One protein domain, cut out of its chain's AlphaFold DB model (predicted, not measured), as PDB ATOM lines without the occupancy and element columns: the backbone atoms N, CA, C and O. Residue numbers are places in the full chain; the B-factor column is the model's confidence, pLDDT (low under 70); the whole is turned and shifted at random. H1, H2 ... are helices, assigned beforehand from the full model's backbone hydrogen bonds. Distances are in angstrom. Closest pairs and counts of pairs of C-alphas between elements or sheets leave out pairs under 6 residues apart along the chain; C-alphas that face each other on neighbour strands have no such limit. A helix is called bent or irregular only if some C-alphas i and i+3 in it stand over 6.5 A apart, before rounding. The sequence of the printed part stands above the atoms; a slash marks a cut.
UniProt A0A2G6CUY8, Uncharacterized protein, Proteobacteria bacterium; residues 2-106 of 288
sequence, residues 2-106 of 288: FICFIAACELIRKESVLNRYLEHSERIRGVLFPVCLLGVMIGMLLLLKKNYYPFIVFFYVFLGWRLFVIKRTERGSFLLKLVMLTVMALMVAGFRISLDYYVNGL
ATOM      1  N   PHE A   2     122.458 157.226 117.381       89.12
ATOM      2  CA  PHE A   2     123.920 157.241 117.585       89.12
ATOM      3  C   PHE A   2     124.367 157.147 119.057       89.12
ATOM      4  O   PHE A   2     125.170 156.290 119.403       89.12
ATOM      5  N   ILE A   3     123.774 157.945 119.951       93.25
ATOM      6  CA  ILE A   3     124.108 157.921 121.389       93.25
ATOM      7  C   ILE A   3     123.803 156.553 122.021       93.25
ATOM      8  O   ILE A   3     124.588 156.051 122.816       93.25
ATOM      9  N   CYS A   4     122.700 155.902 121.635       94.62
ATOM     10  CA  CYS A   4     122.364 154.562 122.123       94.62
ATOM     11  C   CYS A   4     123.367 153.507 121.645       94.62
ATOM     12  O   CYS A   4     123.680 152.581 122.387       94.62
ATOM     13  N   PHE A   5     123.878 153.654 120.420       92.69
ATOM     14  CA  PHE A   5     124.940 152.797 119.901       92.69
ATOM     15  C   PHE A   5     126.231 152.963 120.712       92.69
ATOM     16  O   PHE A   5     126.774 151.964 121.177       92.69
ATOM     17  N   ILE A   6     126.670 154.203 120.972       95.06
ATOM     18  CA  ILE A   6     127.839 154.461 121.830       95.06
ATOM     19  C   ILE A   6     127.621 153.869 123.224       95.06
ATOM     20  O   ILE A   6     128.493 153.164 123.722       95.06
ATOM     21  N   ALA A   7     126.451 154.078 123.829       96.50
ATOM     22  CA  ALA A   7     126.138 153.524 125.142       96.50
ATOM     23  C   ALA A   7     126.200 151.987 125.162       96.50
ATOM     24  O   ALA A   7     126.773 151.406 126.081       96.50
ATOM     25  N   ALA A   8     125.685 151.314 124.128       96.19
ATOM     26  CA  ALA A   8     125.823 149.865 123.984       96.19
ATOM     27  C   ALA A   8     127.300 149.437 123.863       96.19
ATOM     28  O   ALA A   8     127.717 148.469 124.502       96.19
ATOM     29  N   CYS A   9     128.118 150.171 123.101       94.81
ATOM     30  CA  CYS A   9     129.557 149.917 123.008       94.81
ATOM     31  C   CYS A   9     130.280 150.111 124.349       94.81
ATOM     32  O   CYS A   9     131.106 149.269 124.708       94.81
ATOM     33  N   GLU A  10     129.959 151.176 125.089       95.50
ATOM     34  CA  GLU A  10     130.503 151.448 126.424       95.50
ATOM     35  C   GLU A  10     130.153 150.333 127.413       95.50
ATOM     36  O   GLU A  10     130.969 149.966 128.255       95.50
ATOM     37  N   LEU A  11     128.974 149.730 127.281       95.00
ATOM     38  CA  LEU A  11     128.545 148.634 128.141       95.00
ATOM     39  C   LEU A  11     129.325 147.334 127.884       95.00
ATOM     40  O   LEU A  11     129.675 146.620 128.824       95.00
ATOM     41  N   ILE A  12     129.606 147.028 126.615       93.88
ATOM     42  CA  ILE A  12     130.148 145.729 126.186       93.88
ATOM     43  C   ILE A  12     131.676 145.684 126.137       93.88
ATOM     44  O   ILE A  12     132.276 144.657 126.462       93.88
ATOM     45  N   ARG A  13     132.336 146.745 125.667       92.12
ATOM     46  CA  ARG A  13     133.790 146.715 125.457       92.12
ATOM     47  C   ARG A  13     134.506 146.727 126.804       92.12
ATOM     48  O   ARG A  13     134.376 147.698 127.530       92.12
ATOM     49  N   LYS A  14     135.308 145.703 127.110       87.56
ATOM     50  CA  LYS A  14     136.051 145.609 128.386       87.56
ATOM     51  C   LYS A  14     136.879 146.865 128.695       87.56
ATOM     52  O   LYS A  14     136.786 147.404 129.785       87.56
ATOM     53  N   GLU A  15     137.566 147.391 127.683       88.44
ATOM     54  CA  GLU A  15     138.403 148.598 127.789       88.44
ATOM     55  C   GLU A  15     137.633 149.924 127.642       88.44
ATOM     56  O   GLU A  15     138.231 150.984 127.432       88.44
ATOM     57  N   SER A  16     136.297 149.895 127.677       92.25
ATOM     58  CA  SER A  16     135.495 151.117 127.598       92.25
ATOM     59  C   SER A  16     135.764 152.040 128.786       92.25
ATOM     60  O   SER A  16     136.289 151.625 129.823       92.25
ATOM     61  N   VAL A  17     135.419 153.319 128.648       91.88
ATOM     62  CA  VAL A  17     135.556 154.262 129.766       91.88
ATOM     63  C   VAL A  17     134.634 153.829 130.907       91.88
ATOM     64  O   VAL A  17     135.047 153.855 132.066       91.88
ATOM     65  N   LEU A  18     133.421 153.369 130.584       93.62
ATOM     66  CA  LEU A  18     132.440 152.925 131.569       93.62
ATOM     67  C   LEU A  18     132.951 151.729 132.373       93.62
ATOM     68  O   LEU A  18     132.876 151.735 133.600       93.62
ATOM     69  N   ASN A  19     133.489 150.716 131.697       91.50
ATOM     70  CA  ASN A  19     133.957 149.498 132.351       91.50
ATOM     71  C   ASN A  19     135.211 149.745 133.178       91.50
ATOM     72  O   ASN A  19     135.248 149.336 134.337       91.50
ATOM     73  N   ARG A  20     136.168 150.515 132.650       89.25
ATOM     74  CA  ARG A  20     137.355 150.909 133.417       89.25
ATOM     75  C   ARG A  20     136.991 151.706 134.663       89.25
ATOM     76  O   ARG A  20     137.513 151.422 135.737       89.25
ATOM     77  N   TYR A  21     136.058 152.653 134.545       90.38
ATOM     78  CA  TYR A  21     135.590 153.429 135.689       90.38
ATOM     79  C   TYR A  21     134.912 152.543 136.736       90.38
ATOM     80  O   TYR A  21     135.242 152.644 137.915       90.38
ATOM     81  N   LEU A  22     133.991 151.666 136.330       90.69
ATOM     82  CA  LEU A  22     133.216 150.846 137.261       90.69
ATOM     83  C   LEU A  22     134.053 149.749 137.942       90.69
ATOM     84  O   LEU A  22     133.882 149.538 139.142       90.69
ATOM     85  N   GLU A  23     134.962 149.087 137.222       83.75
ATOM     86  CA  GLU A  23     135.695 147.910 137.720       83.75
ATOM     87  C   GLU A  23     137.038 148.243 138.381       83.75
ATOM     88  O   GLU A  23     137.405 147.603 139.364       83.75
ATOM     89  N   HIS A  24     137.771 149.259 137.916       74.31
ATOM     90  CA  HIS A  24     139.098 149.552 138.462       74.31
ATOM     91  C   HIS A  24     139.069 150.635 139.544       74.31
ATOM     92  O   HIS A  24     138.325 151.613 139.473       74.31
ATOM     93  N   SER A  25     139.913 150.486 140.568       60.88
ATOM     94  CA  SER A  25     140.133 151.517 141.598       60.88
ATOM     95  C   SER A  25     141.132 152.597 141.164       60.88
ATOM     96  O   SER A  25     141.641 153.333 142.010       60.88
ATOM     97  N   GLU A  26     141.441 152.685 139.863       56.22
ATOM     98  CA  GLU A  26     142.460 153.605 139.369       56.22
ATOM     99  C   GLU A  26     142.198 155.038 139.842       56.22
ATOM    100  O   GLU A  26     141.071 155.545 139.838       56.22
ATOM    101  N   ARG A  27     143.278 155.681 140.300       54.34
ATOM    102  CA  ARG A  27     143.281 157.064 140.774       54.34
ATOM    103  C   ARG A  27     142.650 157.947 139.695       54.34
ATOM    104  O   ARG A  27     143.100 157.954 138.560       54.34
ATOM    105  N   ILE A  28     141.671 158.761 140.087       57.28
ATOM    106  CA  ILE A  28     140.822 159.630 139.239       57.28
ATOM    107  C   ILE A  28     141.613 160.566 138.282       57.28
ATOM    108  O   ILE A  28     141.045 161.121 137.335       57.28
ATOM    109  N   ARG A  29     142.929 160.743 138.481       53.59
ATOM    110  CA  ARG A  29     143.794 161.572 137.626       53.59
ATOM    111  C   ARG A  29     143.867 160.992 136.208       53.59
ATOM    112  O   ARG A  29     144.446 159.938 135.999       53.59
ATOM    113  N   GLY A  30     143.281 161.710 135.248       68.00
ATOM    114  CA  GLY A  30     143.209 161.326 133.830       68.00
ATOM    115  C   GLY A  30     141.881 160.690 133.402       68.00
ATOM    116  O   GLY A  30     141.593 160.635 132.211       68.00
ATOM    117  N   VAL A  31     141.031 160.285 134.355       75.31
ATOM    118  CA  VAL A  31     139.750 159.596 134.084       75.31
ATOM    119  C   VAL A  31     138.537 160.514 134.298       75.31
ATOM    120  O   VAL A  31     137.454 160.233 133.790       75.31
ATOM    121  N   LEU A  32     138.714 161.660 134.972       84.06
ATOM    122  CA  LEU A  32     137.627 162.599 135.278       84.06
ATOM    123  C   LEU A  32     136.910 163.123 134.026       84.06
ATOM    124  O   LEU A  32     135.691 163.030 133.947       84.06
ATOM    125  N   PHE A  33     137.647 163.643 133.039       88.12
ATOM    126  CA  PHE A  33     137.037 164.177 131.817       88.12
ATOM    127  C   PHE A  33     136.251 163.105 131.034       88.12
ATOM    128  O   PHE A  33     135.076 163.338 130.742       88.12
ATOM    129  N   PRO A  34     136.814 161.907 130.762       88.62
ATOM    130  CA  PRO A  34     136.052 160.808 130.168       88.62
ATOM    131  C   PRO A  34     134.802 160.409 130.967       88.62
ATOM    132  O   PRO A  34     133.758 160.141 130.378       88.62
ATOM    133  N   VAL A  35     134.870 160.403 132.302       90.06
ATOM    134  CA  VAL A  35     133.717 160.090 133.165       90.06
ATOM    135  C   VAL A  35     132.650 161.178 133.089       90.06
ATOM    136  O   VAL A  35     131.472 160.850 132.965       90.06
ATOM    137  N   CYS A  36     133.033 162.457 133.076       92.75
ATOM    138  CA  CYS A  36     132.106 163.564 132.832       92.75
ATOM    139  C   CYS A  36     131.385 163.394 131.488       92.75
ATOM    140  O   CYS A  36     130.162 163.510 131.428       92.75
ATOM    141  N   LEU A  37     132.121 163.036 130.429       94.12
ATOM    142  CA  LEU A  37     131.543 162.775 129.110       94.12
ATOM    143  C   LEU A  37     130.550 161.599 129.134       94.12
ATOM    144  O   LEU A  37     129.502 161.680 128.495       94.12
ATOM    145  N   LEU A  38     130.822 160.543 129.910       94.62
ATOM    146  CA  LEU A  38     129.868 159.445 130.114       94.62
ATOM    147  C   LEU A  38     128.585 159.899 130.811       94.62
ATOM    148  O   LEU A  38     127.499 159.500 130.391       94.62
ATOM    149  N   GLY A  39     128.678 160.728 131.854       95.31
ATOM    150  CA  GLY A  39     127.481 161.255 132.517       95.31
ATOM    151  C   GLY A  39     126.671 162.156 131.595       95.31
ATOM    152  O   GLY A  39     125.450 162.034 131.563       95.31
ATOM    153  N   VAL A  40     127.329 162.981 130.774       95.94
ATOM    154  CA  VAL A  40     126.656 163.754 129.719       95.94
ATOM    155  C   VAL A  40     125.975 162.823 128.720       95.94
ATOM    156  O   VAL A  40     124.796 163.011 128.436       95.94
ATOM    157  N   MET A  41     126.657 161.783 128.237       96.31
ATOM    158  CA  MET A  41     126.084 160.804 127.306       96.31
ATOM    159  C   MET A  41     124.833 160.126 127.886       96.31
ATOM    160  O   MET A  41     123.810 160.049 127.206       96.31
ATOM    161  N   ILE A  42     124.885 159.657 129.136       96.12
ATOM    162  CA  ILE A  42     123.736 159.021 129.801       96.12
ATOM    163  C   ILE A  42     122.629 160.051 130.068       96.12
ATOM    164  O   ILE A  42     121.456 159.754 129.855       96.12
ATOM    165  N   GLY A  43     122.977 161.285 130.443       96.69
ATOM    166  CA  GLY A  43     122.018 162.384 130.572       96.69
ATOM    167  C   GLY A  43     121.301 162.678 129.254       96.69
ATOM    168  O   GLY A  43     120.082 162.825 129.222       96.69
ATOM    169  N   MET A  44     122.028 162.656 128.134       96.25
ATOM    170  CA  MET A  44     121.439 162.775 126.799       96.25
ATOM    171  C   MET A  44     120.521 161.600 126.455       96.25
ATOM    172  O   MET A  44     119.527 161.822 125.771       96.25
ATOM    173  N   LEU A  45     120.803 160.374 126.924       95.50
ATOM    174  CA  LEU A  45     119.875 159.247 126.756       95.50
ATOM    175  C   LEU A  45     118.527 159.535 127.425       95.50
ATOM    176  O   LEU A  45     117.496 159.286 126.807       95.50
ATOM    177  N   LEU A  46     118.523 160.089 128.641       95.62
ATOM    178  CA  LEU A  46     117.294 160.438 129.373       95.62
ATOM    179  C   LEU A  46     116.471 161.528 128.668       95.62
ATOM    180  O   LEU A  46     115.244 161.542 128.771       95.62
ATOM    181  N   LEU A  47     117.145 162.404 127.919       95.62
ATOM    182  CA  LEU A  47     116.534 163.453 127.098       95.62
ATOM    183  C   LEU A  47     116.073 162.967 125.712       95.62
ATOM    184  O   LEU A  47     115.479 163.743 124.960       95.62
ATOM    185  N   LEU A  48     116.330 161.706 125.338       94.06
ATOM    186  CA  LEU A  48     115.780 161.144 124.104       94.06
ATOM    187  C   LEU A  48     114.254 161.026 124.183       94.06
ATOM    188  O   LEU A  48     113.641 161.023 125.251       94.06
ATOM    189  N   LYS A  49     113.628 160.876 123.012       92.31
ATOM    190  CA  LYS A  49     112.192 160.603 122.906       92.31
ATOM    191  C   LYS A  49     111.806 159.387 123.762       92.31
ATOM    192  O   LYS A  49     112.550 158.410 123.829       92.31
ATOM    193  N   LYS A  50     110.599 159.412 124.340       92.56
ATOM    194  CA  LYS A  50     110.085 158.385 125.270       92.56
ATOM    195  C   LYS A  50     110.175 156.952 124.733       92.56
ATOM    196  O   LYS A  50     110.378 156.018 125.499       92.56
ATOM    197  N   ASN A  51     110.085 156.768 123.414       93.31
ATOM    198  CA  ASN A  51     110.233 155.459 122.779       93.31
ATOM    199  C   ASN A  51     111.628 154.831 122.991       93.31
ATOM    200  O   ASN A  51     111.758 153.623 122.849       93.31
ATOM    201  N   TYR A  52     112.654 155.605 123.368       95.19
ATOM    202  CA  TYR A  52     113.994 155.110 123.713       95.19
ATOM    203  C   TYR A  52     114.129 154.611 125.159       95.19
ATOM    204  O   TYR A  52     115.130 153.969 125.478       95.19
ATOM    205  N   TYR A  53     113.149 154.846 126.035       94.50
ATOM    206  CA  TYR A  53     113.234 154.440 127.443       94.50
ATOM    207  C   TYR A  53     113.368 152.922 127.657       94.50
ATOM    208  O   TYR A  53     114.142 152.547 128.536       94.50
ATOM    209  N   PRO A  54     112.753 152.031 126.849       96.12
ATOM    210  CA  PRO A  54     113.022 150.594 126.932       96.12
ATOM    211  C   PRO A  54     114.510 150.239 126.816       96.12
ATOM    212  O   PRO A  54     114.998 149.402 127.567       96.12
ATOM    213  N   PHE A  55     115.263 150.923 125.943       97.31
ATOM    214  CA  PHE A  55     116.711 150.723 125.847       97.31
ATOM    215  C   PHE A  55     117.441 151.182 127.118       97.31
ATOM    216  O   PHE A  55     118.350 150.496 127.572       97.31
ATOM    217  N   ILE A  56     117.036 152.308 127.716       96.56
ATOM    218  CA  ILE A  56     117.624 152.811 128.972       96.56
ATOM    219  C   ILE A  56     117.374 151.818 130.111       96.56
ATOM    220  O   ILE A  56     118.296 151.486 130.854       96.56
ATOM    221  N   VAL A  57     116.152 151.290 130.212       96.88
ATOM    222  CA  VAL A  57     115.810 150.237 131.176       96.88
ATOM    223  C   VAL A  57     116.695 149.014 130.949       96.88
ATOM    224  O   VAL A  57     117.330 148.545 131.887       96.88
ATOM    225  N   PHE A  58     116.812 148.537 129.707       97.94
ATOM    226  CA  PHE A  58     117.657 147.387 129.375       97.94
ATOM    227  C   PHE A  58     119.138 147.616 129.725       97.94
ATOM    228  O   PHE A  58     119.790 146.739 130.291       97.94
ATOM    229  N   PHE A  59     119.656 148.818 129.456       97.38
ATOM    230  CA  PHE A  59     121.011 149.241 129.813       97.38
ATOM    231  C   PHE A  59     121.255 149.162 131.330       97.38
ATOM    232  O   PHE A  59     122.244 148.571 131.768       97.38
ATOM    233  N   TYR A  60     120.337 149.684 132.149       97.00
ATOM    234  CA  TYR A  60     120.455 149.615 133.610       97.00
ATOM    235  C   TYR A  60     120.213 148.210 134.171       97.00
ATOM    236  O   TYR A  60     120.885 147.830 135.126       97.00
ATOM    237  N   VAL A  61     119.326 147.407 133.571       97.06
ATOM    238  CA  VAL A  61     119.139 145.991 133.940       97.06
ATOM    239  C   VAL A  61     120.444 145.216 133.758       97.06
ATOM    240  O   VAL A  61     120.833 144.447 134.635       97.06
ATOM    241  N   PHE A  62     121.170 145.460 132.666       96.56
ATOM    242  CA  PHE A  62     122.478 144.848 132.440       96.56
ATOM    243  C   PHE A  62     123.520 145.271 133.486       96.56
ATOM    244  O   PHE A  62     124.261 144.429 133.997       96.56
ATOM    245  N   LEU A  63     123.578 146.560 133.838       96.00
ATOM    246  CA  LEU A  63     124.461 147.048 134.907       96.00
ATOM    247  C   LEU A  63     124.086 146.463 136.275       96.00
ATOM    248  O   LEU A  63     124.968 146.066 137.035       96.00
ATOM    249  N   GLY A  64     122.788 146.351 136.559       95.62
ATOM    250  CA  GLY A  64     122.266 145.708 137.762       95.62
ATOM    251  C   GLY A  64     122.679 144.241 137.840       95.62
ATOM    252  O   GLY A  64     123.214 143.810 138.854       95.62
ATOM    253  N   TRP A  65     122.541 143.488 136.747       95.31
ATOM    254  CA  TRP A  65     123.031 142.110 136.669       95.31
ATOM    255  C   TRP A  65     124.540 142.009 136.956       95.31
ATOM    256  O   TRP A  65     124.958 141.150 137.733       95.31
ATOM    257  N   ARG A  66     125.368 142.915 136.416       93.00
ATOM    258  CA  ARG A  66     126.816 142.928 136.704       93.00
ATOM    259  C   ARG A  66     127.139 143.162 138.174       93.00
ATOM    260  O   ARG A  66     128.040 142.510 138.696       93.00
ATOM    261  N   LEU A  67     126.377 144.018 138.853       93.31
ATOM    262  CA  LEU A  67     126.508 144.223 140.296       93.31
ATOM    263  C   LEU A  67     126.269 142.922 141.090       93.31
ATOM    264  O   LEU A  67     126.886 142.720 142.137       93.31
ATOM    265  N   PHE A  68     125.422 142.012 140.598       90.94
ATOM    266  CA  PHE A  68     125.218 140.706 141.234       90.94
ATOM    267  C   PHE A  68     126.368 139.725 140.980       90.94
ATOM    268  O   PHE A  68     126.674 138.917 141.858       90.94
ATOM    269  N   VAL A  69     127.024 139.798 139.821       90.94
ATOM    270  CA  VAL A  69     128.094 138.860 139.436       90.94
ATOM    271  C   VAL A  69     129.466 139.266 139.980       90.94
ATOM    272  O   VAL A  69     130.296 138.397 140.243       90.94
ATOM    273  N   ILE A  70     129.715 140.560 140.193       90.50
ATOM    274  CA  ILE A  70     130.992 141.030 140.744       90.50
ATOM    275  C   ILE A  70     131.198 140.561 142.198       90.50
ATOM    276  O   ILE A  70     130.242 140.326 142.953       90.50
ATOM    277  N   LYS A  71     132.472 140.441 142.600       89.81
ATOM    278  CA  LYS A  71     132.882 140.032 143.950       89.81
ATOM    279  C   LYS A  71     132.219 140.910 145.008       89.81
ATOM    280  O   LYS A  71     132.169 142.131 144.879       89.81
ATOM    281  N   ARG A  72     131.758 140.296 146.105       89.00
ATOM    282  CA  ARG A  72     131.023 140.988 147.183       89.00
ATOM    283  C   ARG A  72     131.783 142.192 147.754       89.00
ATOM    284  O   ARG A  72     131.153 143.191 148.078       89.00
ATOM    285  N   THR A  73     133.108 142.105 147.828       88.25
ATOM    286  CA  THR A  73     134.006 143.172 148.300       88.25
ATOM    287  C   THR A  73     134.013 144.409 147.399       88.25
ATOM    288  O   THR A  73     134.218 145.516 147.882       88.25
ATOM    289  N   GLU A  74     133.756 144.250 146.100       89.62
ATOM    290  CA  GLU A  74     133.816 145.323 145.097       89.62
ATOM    291  C   GLU A  74     132.440 145.957 144.826       89.62
ATOM    292  O   GLU A  74     132.359 147.070 144.302       89.62
ATOM    293  N   ARG A  75     131.347 145.294 145.241       91.44
ATOM    294  CA  ARG A  75     129.960 145.743 145.006       91.44
ATOM    295  C   ARG A  75     129.680 147.154 145.512       91.44
ATOM    296  O   ARG A  75     129.019 147.917 144.817       91.44
ATOM    297  N   GLY A  76     130.176 147.504 146.701       90.25
ATOM    298  CA  GLY A  76     129.959 148.833 147.283       90.25
ATOM    299  C   GLY A  76     130.584 149.945 146.437       90.25
ATOM    300  O   GLY A  76     129.925 150.934 146.131       90.25
ATOM    301  N   SER A  77     131.828 149.740 145.991       91.12
ATOM    302  CA  SER A  77     132.539 150.680 145.114       91.12
ATOM    303  C   SER A  77     131.858 150.802 143.749       91.12
ATOM    304  O   SER A  77     131.601 151.913 143.286       91.12
ATOM    305  N   PHE A  78     131.482 149.674 143.137       93.38
ATOM    306  CA  PHE A  78     130.752 149.656 141.867       93.38
ATOM    307  C   PHE A  78     129.422 150.415 141.969       93.38
ATOM    308  O   PHE A  78     129.126 151.265 141.129       93.38
ATOM    309  N   LEU A  79     128.628 150.132 143.009       94.50
ATOM    310  CA  LEU A  79     127.331 150.769 143.223       94.50
ATOM    311  C   LEU A  79     127.479 152.274 143.447       94.50
ATOM    312  O   LEU A  79     126.758 153.046 142.824       94.50
ATOM    313  N   LEU A  80     128.433 152.701 144.280       93.12
ATOM    314  CA  LEU A  80     128.686 154.120 144.528       93.12
ATOM    315  C   LEU A  80     129.025 154.864 143.231       93.12
ATOM    316  O   LEU A  80     128.443 155.908 142.949       93.12
ATOM    317  N   LYS A  81     129.918 154.306 142.409       93.19
ATOM    318  CA  LYS A  81     130.298 154.877 141.109       93.19
ATOM    319  C   LYS A  81     129.128 154.927 140.128       93.19
ATOM    320  O   LYS A  81     128.945 155.927 139.436       93.19
ATOM    321  N   LEU A  82     128.306 153.879 140.087       95.31
ATOM    322  CA  LEU A  82     127.092 153.851 139.272       95.31
ATOM    323  C   LEU A  82     126.076 154.915 139.720       95.31
ATOM    324  O   LEU A  82     125.462 155.574 138.879       95.31
ATOM    325  N   VAL A  83     125.918 155.108 141.033       95.88
ATOM    326  CA  VAL A  83     125.066 156.161 141.601       95.88
ATOM    327  C   VAL A  83     125.613 157.537 141.241       95.88
ATOM    328  O   VAL A  83     124.858 158.353 140.725       95.88
ATOM    329  N   MET A  84     126.916 157.784 141.411       94.50
ATOM    330  CA  MET A  84     127.553 159.050 141.022       94.50
ATOM    331  C   MET A  84     127.328 159.369 139.539       94.50
ATOM    332  O   MET A  84     126.928 160.480 139.195       94.50
ATOM    333  N   LEU A  85     127.516 158.380 138.662       95.56
ATOM    334  CA  LEU A  85     127.298 158.531 137.225       95.56
ATOM    335  C   LEU A  85     125.827 158.828 136.893       95.56
ATOM    336  O   LEU A  85     125.541 159.692 136.066       95.56
ATOM    337  N   THR A  86     124.896 158.151 137.568       96.75
ATOM    338  CA  THR A  86     123.450 158.372 137.408       96.75
ATOM    339  C   THR A  86     123.031 159.750 137.917       96.75
ATOM    340  O   THR A  86     122.288 160.443 137.231       96.75
ATOM    341  N   VAL A  87     123.542 160.195 139.067       97.44
ATOM    342  CA  VAL A  87     123.293 161.545 139.598       97.44
ATOM    343  C   VAL A  87     123.821 162.600 138.628       97.44
ATOM    344  O   VAL A  87     123.111 163.551 138.324       97.44
ATOM    345  N   MET A  88     125.010 162.406 138.054       96.62
ATOM    346  CA  MET A  88     125.540 163.301 137.021       96.62
ATOM    347  C   MET A  88     124.669 163.340 135.762       96.62
ATOM    348  O   MET A  88     124.373 164.422 135.258       96.62
ATOM    349  N   ALA A  89     124.197 162.189 135.284       97.31
ATOM    350  CA  ALA A  89     123.263 162.124 134.163       97.31
ATOM    351  C   ALA A  89     121.939 162.850 134.460       97.31
ATOM    352  O   ALA A  89     121.435 163.590 133.612       97.31
ATOM    353  N   LEU A  90     121.401 162.680 135.672       97.88
ATOM    354  CA  LEU A  90     120.199 163.373 136.137       97.88
ATOM    355  C   LEU A  90     120.421 164.881 136.267       97.88
ATOM    356  O   LEU A  90     119.515 165.634 135.935       97.88
ATOM    357  N   MET A  91     121.605 165.338 136.680       97.75
ATOM    358  CA  MET A  91     121.941 166.766 136.693       97.75
ATOM    359  C   MET A  91     121.961 167.351 135.278       97.75
ATOM    360  O   MET A  91     121.411 168.425 135.064       97.75
ATOM    361  N   VAL A  92     122.519 166.640 134.294       96.94
ATOM    362  CA  VAL A  92     122.528 167.081 132.885       96.94
ATOM    363  C   VAL A  92     121.109 167.146 132.313       96.94
ATOM    364  O   VAL A  92     120.718 168.157 131.727       96.94
ATOM    365  N   ALA A  93     120.319 166.085 132.503       97.06
ATOM    366  CA  ALA A  93     118.935 166.045 132.040       97.06
ATOM    367  C   ALA A  93     118.072 167.091 132.762       97.06
ATOM    368  O   ALA A  93     117.353 167.860 132.123       97.06
ATOM    369  N   GLY A  94     118.205 167.162 134.086       97.62
ATOM    370  CA  GLY A  94     117.528 168.111 134.956       97.62
ATOM    371  C   GLY A  94     117.852 169.548 134.587       97.62
ATOM    372  O   GLY A  94     116.933 170.334 134.431       97.62
ATOM    373  N   PHE A  95     119.117 169.886 134.328       97.44
ATOM    374  CA  PHE A  95     119.503 171.221 133.870       97.44
ATOM    375  C   PHE A  95     118.789 171.609 132.571       97.44
ATOM    376  O   PHE A  95     118.203 172.689 132.490       97.44
ATOM    377  N   ARG A  96     118.758 170.720 131.566       96.25
ATOM    378  CA  ARG A  96     118.066 171.009 130.299       96.25
ATOM    379  C   ARG A  96     116.556 171.169 130.475       96.25
ATOM    380  O   ARG A  96     115.972 172.019 129.802       96.25
ATOM    381  N   ILE A  97     115.944 170.356 131.337       95.19
ATOM    382  CA  ILE A  97     114.513 170.424 131.663       95.19
ATOM    383  C   ILE A  97     114.209 171.710 132.441       95.19
ATOM    384  O   ILE A  97     113.282 172.428 132.084       95.19
ATOM    385  N   SER A  98     115.016 172.055 133.443       96.19
ATOM    386  CA  SER A  98     114.869 173.282 134.229       96.19
ATOM    387  C   SER A  98     115.019 174.531 133.370       96.19
ATOM    388  O   SER A  98     114.217 175.444 133.513       96.19
ATOM    389  N   LEU A  99     115.978 174.568 132.436       96.31
ATOM    390  CA  LEU A  99     116.078 175.658 131.459       96.31
ATOM    391  C   LEU A  99     114.828 175.758 130.577       96.31
ATOM    392  O   LEU A  99     114.391 176.860 130.261       96.31
ATOM    393  N   ASP A 100     114.240 174.620 130.197       94.06
ATOM    394  CA  ASP A 100     113.001 174.596 129.418       94.06
ATOM    395  C   ASP A 100     111.848 175.251 130.184       94.06
ATOM    396  O   ASP A 100     111.157 176.107 129.637       94.06
ATOM    397  N   TYR A 101     111.674 174.902 131.459       95.50
ATOM    398  CA  TYR A 101     110.649 175.494 132.320       95.50
ATOM    399  C   TYR A 101     110.957 176.938 132.718       95.50
ATOM    400  O   TYR A 101     110.037 177.736 132.848       95.50
ATOM    401  N   TYR A 102     112.230 177.298 132.875       96.56
ATOM    402  CA  TYR A 102     112.639 178.672 133.157       96.56
ATOM    403  C   TYR A 102     112.271 179.615 132.006       96.56
ATOM    404  O   TYR A 102     111.763 180.706 132.245       96.56
ATOM    405  N   VAL A 103     112.483 179.185 130.757       95.25
ATOM    406  CA  VAL A 103     112.158 179.989 129.567       95.25
ATOM    407  C   VAL A 103     110.662 179.965 129.260       95.25
ATOM    408  O   VAL A 103     110.085 181.001 128.943       95.25
ATOM    409  N   ASN A 104     110.021 178.795 129.329       94.12
ATOM    410  CA  ASN A 104     108.643 178.632 128.858       94.12
ATOM    411  C   ASN A 104     107.580 178.799 129.958       94.12
ATOM    412  O   ASN A 104     106.401 178.949 129.637       94.12
ATOM    413  N   GLY A 105     107.974 178.813 131.232       94.94
ATOM    414  CA  GLY A 105     107.067 178.815 132.381       94.94
ATOM    415  C   GLY A 105     106.538 177.422 132.740       94.94
ATOM    416  O   GLY A 105     106.687 176.455 131.990       94.94
ATOM    417  N   LEU A 106     105.915 177.307 133.917       93.25
ATOM    418  CA  LEU A 106     105.291 176.059 134.390       93.25
ATOM    419  C   LEU A 106     104.019 175.701 133.600       93.25
ATOM    420  O   LEU A 106     103.699 174.526 133.438       93.25
TER     421      LEU A 106
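Overview. This is residues 2 to 106 of the 288 residues of an uncharacterized protein of Proteobacteria bacterium (UniProt A0A2G6CUY8). One long helix, H5, makes the longest axis of an all-helix domain; H3 crosses it on one side, and H4 folds back from the start of H5 as the other leg of a splayed helical hairpin. H1 runs nearly along H4 and meets H3 as well, short H2 packs near the start of H5, and residues 99 to 105 at the far end stick out. The printed part has 105 residues with five named helices, H1 to H5 in chain order, and no named strand. It is compact, with a radius of gyration of the C-alphas of 14.7 A, yet elongated, spanning 48 by 30 by 24 A.

Arrangement. H5, residues 75 to 104, touches H3, residues 32 to 46, with its residues 85 to 93 alone. They run the same way at a steep tilt of 59 degrees; their closest C-alphas, of Gly 43 and Ala 89, are 3.8 A apart. H4, residues 50 to 69, forms a helical hairpin with H5, opposite ways at a shallow tilt of 18 degrees. They touch through residues 67 to 68 and 75 to 79 alone; the closest C-alphas, of Leu 67 and Arg 75, are 6.0 A apart. H2, residues 17 to 23, touches residues 77 to 82 of H5 at a steep tilt of 41 degrees, the C-alphas of Leu 22 and Phe 78 being closest at 5.4 A. H3 is the hub, touching four helices. One of them is H1, residues 2 to 12, whose Ile 3 has its C-alpha 6.9 A from that of Met 41, the closest pair. H1 and H4 only just touch, with 3 pairs of C-alphas within 8 A, closest at Ala 8 and Phe 59, 7.6 A; their tilt is a shallow 11 degrees. H1 and H5 are apart, as are H2 and H4. Every O i to N i+4 pair is within hydrogen-bond range in H1, H2, H3 and H5, and 14 of 16 in H4.

Along the chain. H5 is 42.4 A from first to last C-alpha, ending at C-alpha 104, (108.643, 178.632, 128.858). H4 is 30.1 A long and only just irregular: C-alphas 51 and 54 are 7.0 A apart. H3 is 21.3 A long, H1 15.7 A and H2 10.2 A. H1 begins at C-alpha 2, (123.920, 157.241, 117.585).

Size, cuts and confidence. The C-alphas farthest apart, of Lys 71 and Asn 104, are 48.0 A apart. The printed part has no cut and no long link. The model's pLDDT is under 70 at residues 25 to 30, within the short link from H2 to H3.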